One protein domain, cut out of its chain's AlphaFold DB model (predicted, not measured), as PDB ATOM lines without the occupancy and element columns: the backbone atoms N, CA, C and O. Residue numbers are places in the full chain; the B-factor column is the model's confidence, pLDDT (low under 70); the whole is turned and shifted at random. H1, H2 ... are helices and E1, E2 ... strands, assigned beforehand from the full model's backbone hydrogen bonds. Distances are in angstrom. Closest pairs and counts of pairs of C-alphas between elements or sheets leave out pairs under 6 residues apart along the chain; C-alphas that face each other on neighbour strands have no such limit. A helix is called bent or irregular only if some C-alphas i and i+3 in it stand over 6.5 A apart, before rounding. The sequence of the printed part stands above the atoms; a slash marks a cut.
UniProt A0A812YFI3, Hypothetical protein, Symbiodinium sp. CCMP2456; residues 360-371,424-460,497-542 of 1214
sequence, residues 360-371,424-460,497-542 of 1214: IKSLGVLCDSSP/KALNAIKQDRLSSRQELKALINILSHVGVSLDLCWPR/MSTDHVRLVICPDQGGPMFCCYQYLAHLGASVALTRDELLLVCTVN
ATOM      1  N   ILE A 360      12.094 -16.771  12.691       80.19
ATOM      2  CA  ILE A 360      13.363 -17.507  12.718       80.19
ATOM      3  C   ILE A 360      13.954 -17.284  14.106       80.19
ATOM      4  O   ILE A 360      14.300 -16.156  14.451       80.19
ATOM      5  N   LYS A 361      14.034 -18.340  14.918       87.19
ATOM      6  CA  LYS A 361      14.535 -18.241  16.292       87.19
ATOM      7  C   LYS A 361      16.053 -18.105  16.248       87.19
ATOM      8  O   LYS A 361      16.744 -19.072  15.942       87.19
ATOM      9  N   SER A 362      16.576 -16.918  16.540       88.31
ATOM     10  CA  SER A 362      18.019 -16.657  16.609       88.31
ATOM     11  C   SER A 362      18.405 -16.078  17.963       88.31
ATOM     12  O   SER A 362      17.747 -15.154  18.441       88.31
ATOM     13  N   LEU A 363      19.487 -16.576  18.560       90.81
ATOM     14  CA  LEU A 363      20.021 -16.094  19.832       90.81
ATOM     15  C   LEU A 363      21.469 -15.647  19.674       90.81
ATOM     16  O   LEU A 363      22.349 -16.469  19.430       90.81
ATOM     17  N   GLY A 364      21.712 -14.350  19.847       90.19
ATOM     18  CA  GLY A 364      23.058 -13.789  19.909       90.19
ATOM     19  C   GLY A 364      23.658 -13.926  21.301       90.19
ATOM     20  O   GLY A 364      23.092 -13.411  22.264       90.19
ATOM     21  N   VAL A 365      24.813 -14.583  21.408       84.31
ATOM     22  CA  VAL A 365      25.586 -14.666  22.652       84.31
ATOM     23  C   VAL A 365      26.843 -13.807  22.521       84.31
ATOM     24  O   VAL A 365      27.780 -14.127  21.786       84.31
ATOM     25  N   LEU A 366      26.838 -12.697  23.260       78.38
ATOM     26  CA  LEU A 366      27.957 -11.772  23.418       78.38
ATOM     27  C   LEU A 366      28.690 -12.118  24.721       78.38
ATOM     28  O   LEU A 366      28.224 -11.770  25.803       78.38
ATOM     29  N   CYS A 367      29.824 -12.809  24.616       64.38
ATOM     30  CA  CYS A 367      30.700 -13.092  25.754       64.38
ATOM     31  C   CYS A 367      31.987 -12.275  25.617       64.38
ATOM     32  O   CYS A 367      32.736 -12.478  24.666       64.38
ATOM     33  N   ASP A 368      32.266 -11.395  26.580       51.03
ATOM     34  CA  ASP A 368      33.587 -10.776  26.723       51.03
ATOM     35  C   ASP A 368      34.536 -11.807  27.353       51.03
ATOM     36  O   ASP A 368      34.596 -11.976  28.576       51.03
ATOM     37  N   SER A 369      35.213 -12.592  26.511       43.84
ATOM     38  CA  SER A 369      36.175 -13.597  26.964       43.84
ATOM     39  C   SER A 369      37.484 -12.918  27.375       43.84
ATOM     40  O   SER A 369      38.479 -12.941  26.649       43.84
ATOM     41  N   SER A 370      37.506 -12.307  28.561       36.31
ATOM     42  CA  SER A 370      38.763 -11.888  29.176       36.31
ATOM     43  C   SER A 370      39.555 -13.135  29.613       36.31
ATOM     44  O   SER A 370      39.023 -13.951  30.368       36.31
ATOM     45  N   PRO A 371      40.836 -13.299  29.233       36.12
ATOM     46  CA  PRO A 371      41.635 -14.508  29.492       36.12
ATOM     47  C   PRO A 371      42.004 -14.757  30.978       36.12
ATOM     48  O   PRO A 371      42.974 -15.455  31.272       36.12
ATOM     49  N   LYS A 424      56.461 -27.276  22.574       50.34
ATOM     50  CA  LYS A 424      55.832 -25.979  22.890       50.34
ATOM     51  C   LYS A 424      54.616 -25.699  22.010       50.34
ATOM     52  O   LYS A 424      53.632 -25.155  22.501       50.34
ATOM     53  N   ALA A 425      54.668 -26.083  20.734       51.78
ATOM     54  CA  ALA A 425      53.533 -25.959  19.824       51.78
ATOM     55  C   ALA A 425      52.391 -26.917  20.207       51.78
ATOM     56  O   ALA A 425      51.233 -26.506  20.236       51.78
ATOM     57  N   LEU A 426      52.715 -28.160  20.582       52.94
ATOM     58  CA  LEU A 426      51.738 -29.131  21.082       52.94
ATOM     59  C   LEU A 426      51.092 -28.675  22.397       52.94
ATOM     60  O   LEU A 426      49.873 -28.763  22.530       52.94
ATOM     61  N   ASN A 427      51.866 -28.117  23.332       59.28
ATOM     62  CA  ASN A 427      51.318 -27.568  24.577       59.28
ATOM     63  C   ASN A 427      50.419 -26.347  24.342       59.28
ATOM     64  O   ASN A 427      49.378 -26.239  24.986       59.28
ATOM     65  N   ALA A 428      50.756 -25.475  23.386       56.78
ATOM     66  CA  ALA A 428      49.878 -24.373  22.987       56.78
ATOM     67  C   ALA A 428      48.550 -24.891  22.399       56.78
ATOM     68  O   ALA A 428      47.484 -24.435  22.796       56.78
ATOM     69  N   ILE A 429      48.591 -25.919  21.542       58.88
ATOM     70  CA  ILE A 429      47.381 -26.543  20.978       58.88
ATOM     71  C   ILE A 429      46.539 -27.229  22.069       58.88
ATOM     72  O   ILE A 429      45.311 -27.130  22.050       58.88
ATOM     73  N   LYS A 430      47.173 -27.907  23.038       64.69
ATOM     74  CA  LYS A 430      46.480 -28.495  24.199       64.69
ATOM     75  C   LYS A 430      45.793 -27.412  25.044       64.69
ATOM     76  O   LYS A 430      44.637 -27.593  25.424       64.69
ATOM     77  N   GLN A 431      46.453 -26.277  25.284       62.06
ATOM     78  CA  GLN A 431      45.875 -25.134  26.006       62.06
ATOM     79  C   GLN A 431      44.713 -24.473  25.248       62.06
ATOM     80  O   GLN A 431      43.679 -24.176  25.853       62.06
ATOM     81  N   ASP A 432      44.822 -24.316  23.929       58.25
ATOM     82  CA  ASP A 432      43.733 -23.796  23.092       58.25
ATOM     83  C   ASP A 432      42.513 -24.732  23.127       58.25
ATOM     84  O   ASP A 432      41.376 -24.280  23.247       58.25
ATOM     85  N   ARG A 433      42.716 -26.056  23.105       60.72
ATOM     86  CA  ARG A 433      41.618 -27.035  23.229       60.72
ATOM     87  C   ARG A 433      40.962 -27.008  24.614       60.72
ATOM     88  O   ARG A 433      39.736 -27.076  24.704       60.72
ATOM     89  N   LEU A 434      41.752 -26.883  25.684       66.31
ATOM     90  CA  LEU A 434      41.240 -26.783  27.057       66.31
ATOM     91  C   LEU A 434      40.404 -25.517  27.269       66.31
ATOM     92  O   LEU A 434      39.303 -25.602  27.814       66.31
ATOM     93  N   SER A 435      40.885 -24.369  26.791       63.47
ATOM     94  CA  SER A 435      40.139 -23.107  26.864       63.47
ATOM     95  C   SER A 435      38.848 -23.168  26.043       63.47
ATOM     96  O   SER A 435      37.783 -22.840  26.557       63.47
ATOM     97  N   SER A 436      38.893 -23.714  24.825       64.38
ATOM     98  CA  SER A 436      37.700 -23.918  23.983       64.38
ATOM     99  C   SER A 436      36.639 -24.783  24.670       64.38
ATOM    100  O   SER A 436      35.440 -24.530  24.556       64.38
ATOM    101  N   ARG A 437      37.072 -25.800  25.425       69.25
ATOM    102  CA  ARG A 437      36.182 -26.668  26.203       69.25
ATOM    103  C   ARG A 437      35.531 -25.936  27.376       69.25
ATOM    104  O   ARG A 437      34.374 -26.208  27.693       69.25
ATOM    105  N   GLN A 438      36.265 -25.046  28.041       71.75
ATOM    106  CA  GLN A 438      35.719 -24.213  29.114       71.75
ATOM    107  C   GLN A 438      34.704 -23.208  28.567       71.75
ATOM    108  O   GLN A 438      33.631 -23.077  29.154       71.75
ATOM    109  N   GLU A 439      34.971 -22.607  27.408       75.69
ATOM    110  CA  GLU A 439      34.007 -21.731  26.738       75.69
ATOM    111  C   GLU A 439      32.751 -22.474  26.280       75.69
ATOM    112  O   GLU A 439      31.645 -21.977  26.466       75.69
ATOM    113  N   LEU A 440      32.873 -23.698  25.752       81.62
ATOM    114  CA  LEU A 440      31.701 -24.513  25.416       81.62
ATOM    115  C   LEU A 440      30.855 -24.823  26.661       81.62
ATOM    116  O   LEU A 440      29.630 -24.756  26.607       81.62
ATOM    117  N   LYS A 441      31.489 -25.112  27.804       78.50
ATOM    118  CA  LYS A 441      30.776 -25.283  29.082       78.50
ATOM    119  C   LYS A 441      30.114 -23.986  29.543       78.50
ATOM    120  O   LYS A 441      28.992 -24.033  30.039       78.50
ATOM    121  N   ALA A 442      30.789 -22.848  29.393       75.56
ATOM    122  CA  ALA A 442      30.223 -21.544  29.713       75.56
ATOM    123  C   ALA A 442      28.999 -21.254  28.835       75.56
ATOM    124  O   ALA A 442      27.949 -20.898  29.360       75.56
ATOM    125  N   LEU A 443      29.097 -21.516  27.533       83.00
ATOM    126  CA  LEU A 443      28.007 -21.388  26.574       83.00
ATOM    127  C   LEU A 443      26.823 -22.304  26.919       83.00
ATOM    128  O   LEU A 443      25.696 -21.823  26.988       83.00
ATOM    129  N   ILE A 444      27.064 -23.588  27.221       86.12
ATOM    130  CA  ILE A 444      26.024 -24.526  27.691       86.12
ATOM    131  C   ILE A 444      25.350 -23.996  28.960       86.12
ATOM    132  O   ILE A 444      24.124 -24.013  29.059       86.12
ATOM    133  N   ASN A 445      26.132 -23.499  29.920       79.25
ATOM    134  CA  ASN A 445      25.593 -22.955  31.162       79.25
ATOM    135  C   ASN A 445      24.735 -21.714  30.898       79.25
ATOM    136  O   ASN A 445      23.622 -21.641  31.414       79.25
ATOM    137  N   ILE A 446      25.211 -20.773  30.076       81.31
ATOM    138  CA  ILE A 446      24.465 -19.567  29.687       81.31
ATOM    139  C   ILE A 446      23.134 -19.961  29.051       81.31
ATOM    140  O   ILE A 446      22.091 -19.504  29.512       81.31
ATOM    141  N   LEU A 447      23.161 -20.858  28.062       85.62
ATOM    142  CA  LEU A 447      21.965 -21.350  27.378       85.62
ATOM    143  C   LEU A 447      20.994 -22.026  28.356       85.62
ATOM    144  O   LEU A 447      19.806 -21.703  28.367       85.62
ATOM    145  N   SER A 448      21.502 -22.859  29.270       85.06
ATOM    146  CA  SER A 448      20.682 -23.500  30.305       85.06
ATOM    147  C   SER A 448      20.027 -22.491  31.258       85.06
ATOM    148  O   SER A 448      18.876 -22.675  31.648       85.06
ATOM    149  N   HIS A 449      20.725 -21.398  31.589       79.44
ATOM    150  CA  HIS A 449      20.226 -20.338  32.466       79.44
ATOM    151  C   HIS A 449      19.157 -19.467  31.807       79.44
ATOM    152  O   HIS A 449      18.338 -18.894  32.522       79.44
ATOM    153  N   VAL A 450      19.149 -19.384  30.475       83.19
ATOM    154  CA  VAL A 450      18.090 -18.711  29.710       83.19
ATOM    155  C   VAL A 450      17.003 -19.674  29.219       83.19
ATOM    156  O   VAL A 450      16.171 -19.296  28.399       83.19
ATOM    157  N   GLY A 451      16.995 -20.920  29.707       86.25
ATOM    158  CA  GLY A 451      15.980 -21.918  29.363       86.25
ATOM    159  C   GLY A 451      16.057 -22.438  27.923       86.25
ATOM    160  O   GLY A 451      15.055 -22.936  27.405       86.25
ATOM    161  N   VAL A 452      17.217 -22.328  27.272       88.75
ATOM    162  CA  VAL A 452      17.468 -22.811  25.908       88.75
ATOM    163  C   VAL A 452      18.382 -24.033  25.988       88.75
ATOM    164  O   VAL A 452      19.520 -23.932  26.438       88.75
ATOM    165  N   SER A 453      17.910 -25.212  25.570       89.81
ATOM    166  CA  SER A 453      18.809 -26.372  25.458       89.81
ATOM    167  C   SER A 453      19.764 -26.169  24.284       89.81
ATOM    168  O   SER A 453      19.326 -25.760  23.208       89.81
ATOM    169  N   LEU A 454      21.048 -26.503  24.459       88.31
ATOM    170  CA  LEU A 454      21.999 -26.530  23.345       88.31
ATOM    171  C   LEU A 454      21.513 -27.497  22.248       88.31
ATOM    172  O   LEU A 454      21.719 -27.209  21.076       88.31
ATOM    173  N   ASP A 455      20.771 -28.555  22.602       88.50
ATOM    174  CA  ASP A 455      20.161 -29.505  21.655       88.50
ATOM    175  C   ASP A 455      19.241 -28.824  20.633       88.50
ATOM    176  O   ASP A 455      19.112 -29.289  19.504       88.50
ATOM    177  N   LEU A 456      18.632 -27.688  21.000       88.25
ATOM    178  CA  LEU A 456      17.804 -26.895  20.088       88.25
ATOM    179  C   LEU A 456      18.620 -26.247  18.972       88.25
ATOM    180  O   LEU A 456      18.021 -25.786  18.007       88.25
ATOM    181  N   CYS A 457      19.947 -26.198  19.094       87.88
ATOM    182  CA  CYS A 457      20.830 -25.724  18.039       87.88
ATOM    183  C   CYS A 457      21.068 -26.798  16.975       87.88
ATOM    184  O   CYS A 457      21.452 -26.447  15.866       87.88
ATOM    185  N   TRP A 458      20.829 -28.086  17.249       86.81
ATOM    186  CA  TRP A 458      20.966 -29.128  16.231       86.81
ATOM    187  C   TRP A 458      19.653 -29.320  15.469       86.81
ATOM    188  O   TRP A 458      18.620 -29.648  16.061       86.81
ATOM    189  N   PRO A 459      19.654 -29.135  14.141       78.00
ATOM    190  CA  PRO A 459      18.461 -29.374  13.349       78.00
ATOM    191  C   PRO A 459      18.145 -30.883  13.329       78.00
ATOM    192  O   PRO A 459      19.017 -31.709  13.075       78.00
ATOM    193  N   ARG A 460      16.878 -31.260  13.579       72.25
ATOM    194  CA  ARG A 460      16.418 -32.672  13.568       72.25
ATOM    195  C   ARG A 460      16.596 -33.365  12.214       72.25
ATOM    196  O   ARG A 460      16.627 -34.587  12.151       72.25
ATOM    197  N   MET A 497      15.916 -23.304   6.006       54.03
ATOM    198  CA  MET A 497      14.527 -22.936   5.722       54.03
ATOM    199  C   MET A 497      13.705 -23.151   7.004       54.03
ATOM    200  O   MET A 497      14.046 -24.018   7.808       54.03
ATOM    201  N   SER A 498      12.680 -22.320   7.226       58.50
ATOM    202  CA  SER A 498      11.982 -22.138   8.514       58.50
ATOM    203  C   SER A 498      11.820 -23.430   9.314       58.50
ATOM    204  O   SER A 498      10.999 -24.290   8.998       58.50
ATOM    205  N   THR A 499      12.616 -23.564  10.357       63.97
ATOM    206  CA  THR A 499      12.650 -24.751  11.201       63.97
ATOM    207  C   THR A 499      12.646 -24.287  12.646       63.97
ATOM    208  O   THR A 499      13.153 -23.220  12.974       63.97
ATOM    209  N   ASP A 500      12.040 -25.089  13.520       74.38
ATOM    210  CA  ASP A 500      11.835 -24.742  14.930       74.38
ATOM    211  C   ASP A 500      13.118 -24.682  15.774       74.38
ATOM    212  O   ASP A 500      13.042 -24.350  16.962       74.38
ATOM    213  N   HIS A 501      14.270 -25.019  15.186       80.88
ATOM    214  CA  HIS A 501      15.558 -24.999  15.863       80.88
ATOM    215  C   HIS A 501      16.049 -23.564  16.084       80.88
ATOM    216  O   HIS A 501      15.753 -22.648  15.316       80.88
ATOM    217  N   VAL A 502      16.801 -23.374  17.163       87.06
ATOM    218  CA  VAL A 502      17.375 -22.082  17.533       87.06
ATOM    219  C   VAL A 502      18.711 -21.938  16.825       87.06
ATOM    220  O   VAL A 502      19.598 -22.772  16.983       87.06
ATOM    221  N   ARG A 503      18.877 -20.865  16.060       87.00
ATOM    222  CA  ARG A 503      20.174 -20.499  15.510       87.00
ATOM    223  C   ARG A 503      20.985 -19.755  16.562       87.00
ATOM    224  O   ARG A 503      20.547 -18.722  17.066       87.00
ATOM    225  N   LEU A 504      22.173 -20.249  16.876       90.50
ATOM    226  CA  LEU A 504      23.057 -19.624  17.852       90.50
ATOM    227  C   LEU A 504      24.089 -18.742  17.147       90.50
ATOM    228  O   LEU A 504      24.926 -19.225  16.387       90.50
ATOM    229  N   VAL A 505      24.043 -17.444  17.416       89.94
ATOM    230  CA  VAL A 505      24.954 -16.463  16.829       89.94
ATOM    231  C   VAL A 505      26.043 -16.146  17.846       89.94
ATOM    232  O   VAL A 505      25.767 -15.588  18.909       89.94
ATOM    233  N   ILE A 506      27.281 -16.529  17.543       86.69
ATOM    234  CA  ILE A 506      28.429 -16.330  18.431       86.69
ATOM    235  C   ILE A 506      29.234 -15.122  17.938       86.69
ATOM    236  O   ILE A 506      29.523 -15.000  16.743       86.69
ATOM    237  N   CYS A 507      29.648 -14.255  18.867       83.56
ATOM    238  CA  CYS A 507      30.524 -13.107  18.613       83.56
ATOM    239  C   CYS A 507      31.968 -13.377  19.088       83.56
ATOM    240  O   CYS A 507      32.366 -12.820  20.110       83.56
ATOM    241  N   PRO A 508      32.768 -14.241  18.436       76.25
ATOM    242  CA  PRO A 508      34.107 -14.520  18.924       76.25
ATOM    243  C   PRO A 508      35.133 -13.499  18.420       76.25
ATOM    244  O   PRO A 508      35.122 -13.115  17.246       76.25
ATOM    245  N   ASP A 509      36.119 -13.182  19.257       70.00
ATOM    246  CA  ASP A 509      37.387 -12.625  18.789       70.00
ATOM    247  C   ASP A 509      38.103 -13.664  17.903       70.00
ATOM    248  O   ASP A 509      38.202 -14.844  18.259       70.00
ATOM    249  N   GLN A 510      38.589 -13.268  16.718       54.38
ATOM    250  CA  GLN A 510      39.197 -14.214  15.770       54.38
ATOM    251  C   GLN A 510      40.427 -14.908  16.372       54.38
ATOM    252  O   GLN A 510      41.441 -14.275  16.659       54.38
ATOM    253  N   GLY A 511      40.348 -16.236  16.498       59.19
ATOM    254  CA  GLY A 511      41.392 -17.064  17.110       59.19
ATOM    255  C   GLY A 511      41.301 -17.190  18.633       59.19
ATOM    256  O   GLY A 511      42.169 -17.830  19.220       59.19
ATOM    257  N   GLY A 512      40.272 -16.613  19.262       70.56
ATOM    258  CA  GLY A 512      39.973 -16.808  20.677       70.56
ATOM    259  C   GLY A 512      39.240 -18.130  20.962       70.56
ATOM    260  O   GLY A 512      38.717 -18.768  20.042       70.56
ATOM    261  N   PRO A 513      39.137 -18.547  22.234       72.00
ATOM    262  CA  PRO A 513      38.504 -19.814  22.611       72.00
ATOM    263  C   PRO A 513      37.021 -19.930  22.191       72.00
ATOM    264  O   PRO A 513      36.564 -21.016  21.826       72.00
ATOM    265  N   MET A 514      36.290 -18.809  22.104       75.94
ATOM    266  CA  MET A 514      34.924 -18.762  21.552       75.94
ATOM    267  C   MET A 514      34.876 -19.048  20.041       75.94
ATOM    268  O   MET A 514      33.906 -19.632  19.558       75.94
ATOM    269  N   PHE A 515      35.917 -18.692  19.278       78.00
ATOM    270  CA  PHE A 515      35.998 -19.018  17.848       78.00
ATOM    271  C   PHE A 515      36.179 -20.524  17.646       78.00
ATOM    272  O   PHE A 515      35.552 -21.121  16.774       78.00
ATOM    273  N   CYS A 516      36.995 -21.155  18.487       74.94
ATOM    274  CA  CYS A 516      37.153 -22.605  18.496       74.94
ATOM    275  C   CYS A 516      35.862 -23.322  18.931       74.94
ATOM    276  O   CYS A 516      35.520 -24.350  18.351       74.94
ATOM    277  N   CYS A 517      35.120 -22.766  19.897       78.94
ATOM    278  CA  CYS A 517      33.787 -23.246  20.275       78.94
ATOM    279  C   CYS A 517      32.808 -23.191  19.085       78.94
ATOM    280  O   CYS A 517      32.164 -24.193  18.776       78.94
ATOM    281  N   TYR A 518      32.777 -22.071  18.349       84.69
ATOM    282  CA  TYR A 518      32.019 -21.948  17.099       84.69
ATOM    283  C   TYR A 518      32.415 -23.022  16.076       84.69
ATOM    284  O   TYR A 518      31.549 -23.723  15.561       84.69
ATOM    285  N   GLN A 519      33.715 -23.191  15.809       77.00
ATOM    286  CA  GLN A 519      34.200 -24.190  14.849       77.00
ATOM    287  C   GLN A 519      33.805 -25.615  15.245       77.00
ATOM    288  O   GLN A 519      33.430 -26.406  14.384       77.00
ATOM    289  N   TYR A 520      33.873 -25.936  16.537       78.75
ATOM    290  CA  TYR A 520      33.474 -27.236  17.064       78.75
ATOM    291  C   TYR A 520      31.971 -27.490  16.887       78.75
ATOM    292  O   TYR A 520      31.587 -28.531  16.359       78.75
ATOM    293  N   LEU A 521      31.121 -26.530  17.264       81.38
ATOM    294  CA  LEU A 521      29.668 -26.646  17.106       81.38
ATOM    295  C   LEU A 521      29.256 -26.728  15.629       81.38
ATOM    296  O   LEU A 521      28.443 -27.579  15.271       81.38
ATOM    297  N   ALA A 522      29.866 -25.910  14.768       79.31
ATOM    298  CA  ALA A 522      29.637 -25.945  13.325       79.31
ATOM    299  C   ALA A 522      30.044 -27.299  12.722       79.31
ATOM    300  O   ALA A 522      29.309 -27.864  11.916       79.31
ATOM    301  N   HIS A 523      31.181 -27.858  13.155       73.25
ATOM    302  CA  HIS A 523      31.650 -29.169  12.705       73.25
ATOM    303  C   HIS A 523      30.697 -30.305  13.103       73.25
ATOM    304  O   HIS A 523      30.481 -31.221  12.314       73.25
ATOM    305  N   LEU A 524      30.076 -30.219  14.283       77.94
ATOM    306  CA  LEU A 524      29.047 -31.162  14.730       77.94
ATOM    307  C   LEU A 524      27.666 -30.922  14.092       77.94
ATOM    308  O   LEU A 524      26.689 -31.544  14.504       77.94
ATOM    309  N   GLY A 525      27.559 -30.016  13.117       75.75
ATOM    310  CA  GLY A 525      26.314 -29.738  12.405       75.75
ATOM    311  C   GLY A 525      25.289 -28.933  13.205       75.75
ATOM    312  O   GLY A 525      24.108 -28.953  12.855       75.75
ATOM    313  N   ALA A 526      25.701 -28.233  14.266       84.00
ATOM    314  CA  ALA A 526      24.821 -27.291  14.948       84.00
ATOM    315  C   ALA A 526      24.550 -26.063  14.056       84.00
ATOM    316  O   ALA A 526      25.422 -25.600  13.319       84.00
ATOM    317  N   SER A 527      23.344 -25.506  14.159       85.38
ATOM    318  CA  SER A 527      22.897 -24.252  13.544       85.38
ATOM    319  C   SER A 527      23.549 -23.070  14.265       85.38
ATOM    320  O   SER A 527      22.924 -22.355  15.049       85.38
ATOM    321  N   VAL A 528      24.856 -22.912  14.053       86.44
ATOM    322  CA  VAL A 528      25.656 -21.819  14.605       86.44
ATOM    323  C   VAL A 528      26.123 -20.889  13.495       86.44
ATOM    324  O   VAL A 528      26.535 -21.337  12.428       86.44
ATOM    325  N   ALA A 529      26.085 -19.587  13.752       82.50
ATOM    326  CA  ALA A 529      26.575 -18.567  12.834       82.50
ATOM    327  C   ALA A 529      27.523 -17.615  13.564       82.50
ATOM    328  O   ALA A 529      27.392 -17.380  14.767       82.50
ATOM    329  N   LEU A 530      28.475 -17.037  12.836       79.38
ATOM    330  CA  LEU A 530      29.159 -15.845  13.320       79.38
ATOM    331  C   LEU A 530      28.259 -14.637  13.074       79.38
ATOM    332  O   LEU A 530      27.562 -14.568  12.066       79.38
ATOM    333  N   THR A 531      28.341 -13.625  13.929       74.06
ATOM    334  CA  THR A 531      27.603 -12.358  13.746       74.06
ATOM    335  C   THR A 531      27.862 -11.709  12.388       74.06
ATOM    336  O   THR A 531      26.970 -11.113  11.792       74.06
ATOM    337  N   ARG A 532      29.074 -11.882  11.850       63.44
ATOM    338  CA  ARG A 532      29.429 -11.453  10.490       63.44
ATOM    339  C   ARG A 532      28.618 -12.182   9.410       63.44
ATOM    340  O   ARG A 532      28.322 -11.590   8.379       63.44
ATOM    341  N   ASP A 533      28.287 -13.449   9.632       55.41
ATOM    342  CA  ASP A 533      27.610 -14.299   8.655       55.41
ATOM    343  C   ASP A 533      26.080 -14.063   8.671       55.41
ATOM    344  O   ASP A 533      25.438 -14.121   7.625       55.41
ATOM    345  N   GLU A 534      25.493 -13.655   9.804       56.91
ATOM    346  CA  GLU A 534      24.090 -13.189   9.873       56.91
ATOM    347  C   GLU A 534      23.845 -11.900   9.078       56.91
ATOM    348  O   GLU A 534      22.815 -11.747   8.417       56.91
ATOM    349  N   LEU A 535      24.826 -10.994   9.069       48.47
ATOM    350  CA  LEU A 535      24.767  -9.774   8.261       48.47
ATOM    351  C   LEU A 535      24.690 -10.083   6.750       48.47
ATOM    352  O   LEU A 535      24.087  -9.314   6.005       48.47
ATOM    353  N   LEU A 536      25.225 -11.227   6.296       42.09
ATOM    354  CA  LEU A 536      25.111 -11.702   4.905       42.09
ATOM    355  C   LEU A 536      23.727 -12.296   4.588       42.09
ATOM    356  O   LEU A 536      23.254 -12.223   3.449       42.09
ATOM    357  N   LEU A 537      23.066 -12.876   5.588       44.03
ATOM    358  CA  LEU A 537      21.809 -13.609   5.440       44.03
ATOM    359  C   LEU A 537      20.582 -12.701   5.344       44.03
ATOM    360  O   LEU A 537      19.719 -12.892   4.483       44.03
ATOM    361  N   VAL A 538      20.562 -11.638   6.146       44.25
ATOM    362  CA  VAL A 538      19.562 -10.563   6.038       44.25
ATOM    363  C   VAL A 538      19.608  -9.895   4.650       44.25
ATOM    364  O   VAL A 538      18.581  -9.440   4.143       44.25
ATOM    365  N   CYS A 539      20.768  -9.915   3.984       37.25
ATOM    366  CA  CYS A 539      20.950  -9.360   2.643       37.25
ATOM    367  C   CYS A 539      20.466 -10.279   1.501       37.25
ATOM    368  O   CYS A 539      20.145  -9.777   0.427       37.25
ATOM    369  N   THR A 540      20.392 -11.604   1.694       36.91
ATOM    370  CA  THR A 540      20.080 -12.582   0.623       36.91
ATOM    371  C   THR A 540      18.615 -13.032   0.594       36.91
ATOM    372  O   THR A 540      18.066 -13.256  -0.487       36.91
ATOM    373  N   VAL A 541      17.938 -13.119   1.745       38.12
ATOM    374  CA  VAL A 541      16.550 -13.630   1.844       38.12
ATOM    375  C   VAL A 541      15.516 -12.723   1.151       38.12
ATOM    376  O   VAL A 541      14.515 -13.213   0.634       38.12
ATOM    377  N   ASN A 542      15.770 -11.418   1.043       33.78
ATOM    378  CA  ASN A 542      14.828 -10.473   0.428       33.78
ATOM    379  C   ASN A 542      14.845 -10.448  -1.115       33.78
ATOM    380  O   ASN A 542      13.973  -9.828  -1.717       33.78
TER     381      ASN A 542
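AT A GLANCE: This is residues 360 to 371, 424 to 460 and 497 to 542 of the 1214 residues of the protein "Hypothetical protein" of Symbiodinium sp. CCMP2456 (UniProt A0A812YFI3). A small sheet of three parallel strands, E1, E2 and E3, has helix H3 over one face, and the much longer helix H1 meets H3 about at a right angle and reaches the sheet near its far end. Residues 424 to 430 of H1 and residues 535 to 542 of H4 stick out from a body that spans 37 by 26 by 21 A without them, while the short H2 sits beside the end of H1. The printed part has 95 residues, in the order E1 H1 H2 E2 H3 E3 H4, and its class is mostly helix. It is compact, with a radius of gyration of the C-alphas of 14.1 A, yet elongated in outline, with spans of 49 by 28 by 24 A.

HOW THE PARTS SIT: The sheet's inner strand is E2, residues 503 to 506, with the edge strands E1, residues 362 to 365, and E3, residues 528 to 530. E1 and E2 are parallel at 23 degrees, with N 363 and O 503 2.8 A apart, within hydrogen-bond range. E2 and E3 are parallel at 38 degrees, with N 529 and O 504 2.9 A apart, also within range. H3, residues 513 to 523, is on one face of the sheet in two layers, helix over strands, at a height over the sheet of 9.1 A. It lies over E3, slantwise to it at 40 degrees on the local plane; their closest C-alphas, those of Ala 522 and Val 528, are 5.9 A apart. E2, H3 and E3 form a strand-helix-strand unit, two parallel neighbour strands joined through a helix, with a right-handed crossover. H1, residues 424 to 449, touches H3 with residues 432 to 440 alone, about perpendicular at 78 degrees; the closest C-alphas, those of Ser 436 and Pro 513, are 4.4 A apart. H1 only grazes the sheet, with residues 443 to 447. H2, residues 454 to 457, only grazes the sheet too, and only just touches H1, only at the corner, with 3 pairs of C-alphas within 8 A; the closest, Ile 444 and Leu 454, are 6.3 A apart. H4, residues 531 to 542, grazes the sheet with residues 531 to 534 and touches no helix. Each O i to N i+4 pair is within hydrogen-bond range in H1 and H3, against 5 of 8 in H4; H2 is too short for such a pair.

IN THESE COORDINATES: E1 begins at C-alpha 362, (18.019, -16.657, 16.609), and spans 9.9 A; E2 spans 9.7 A and E3 7.0 A. H1 runs 37.3 A from C-alpha 424, (55.832, -25.979, 22.890). H2 spans 5.5 A and H3 15.3 A. H4 spans 18.6 A to C-alpha 542, (14.828, -10.473, 0.428), and is only just irregular: C-alphas 539 and 542 are 6.6 A apart.

THE WHOLE: The two C-alphas farthest apart, Lys 424 and Asn 542, are 49.3 A from each other. Residues 372 to 423 and 461 to 496 are not printed, with C-alpha gaps of 19.4 A and 12.6 A. Of the links printed whole, none is long. The mean pLDDT of the printed part is 71.1, and 35 residues are under 70, among them 424 to 437 and 532 to 542.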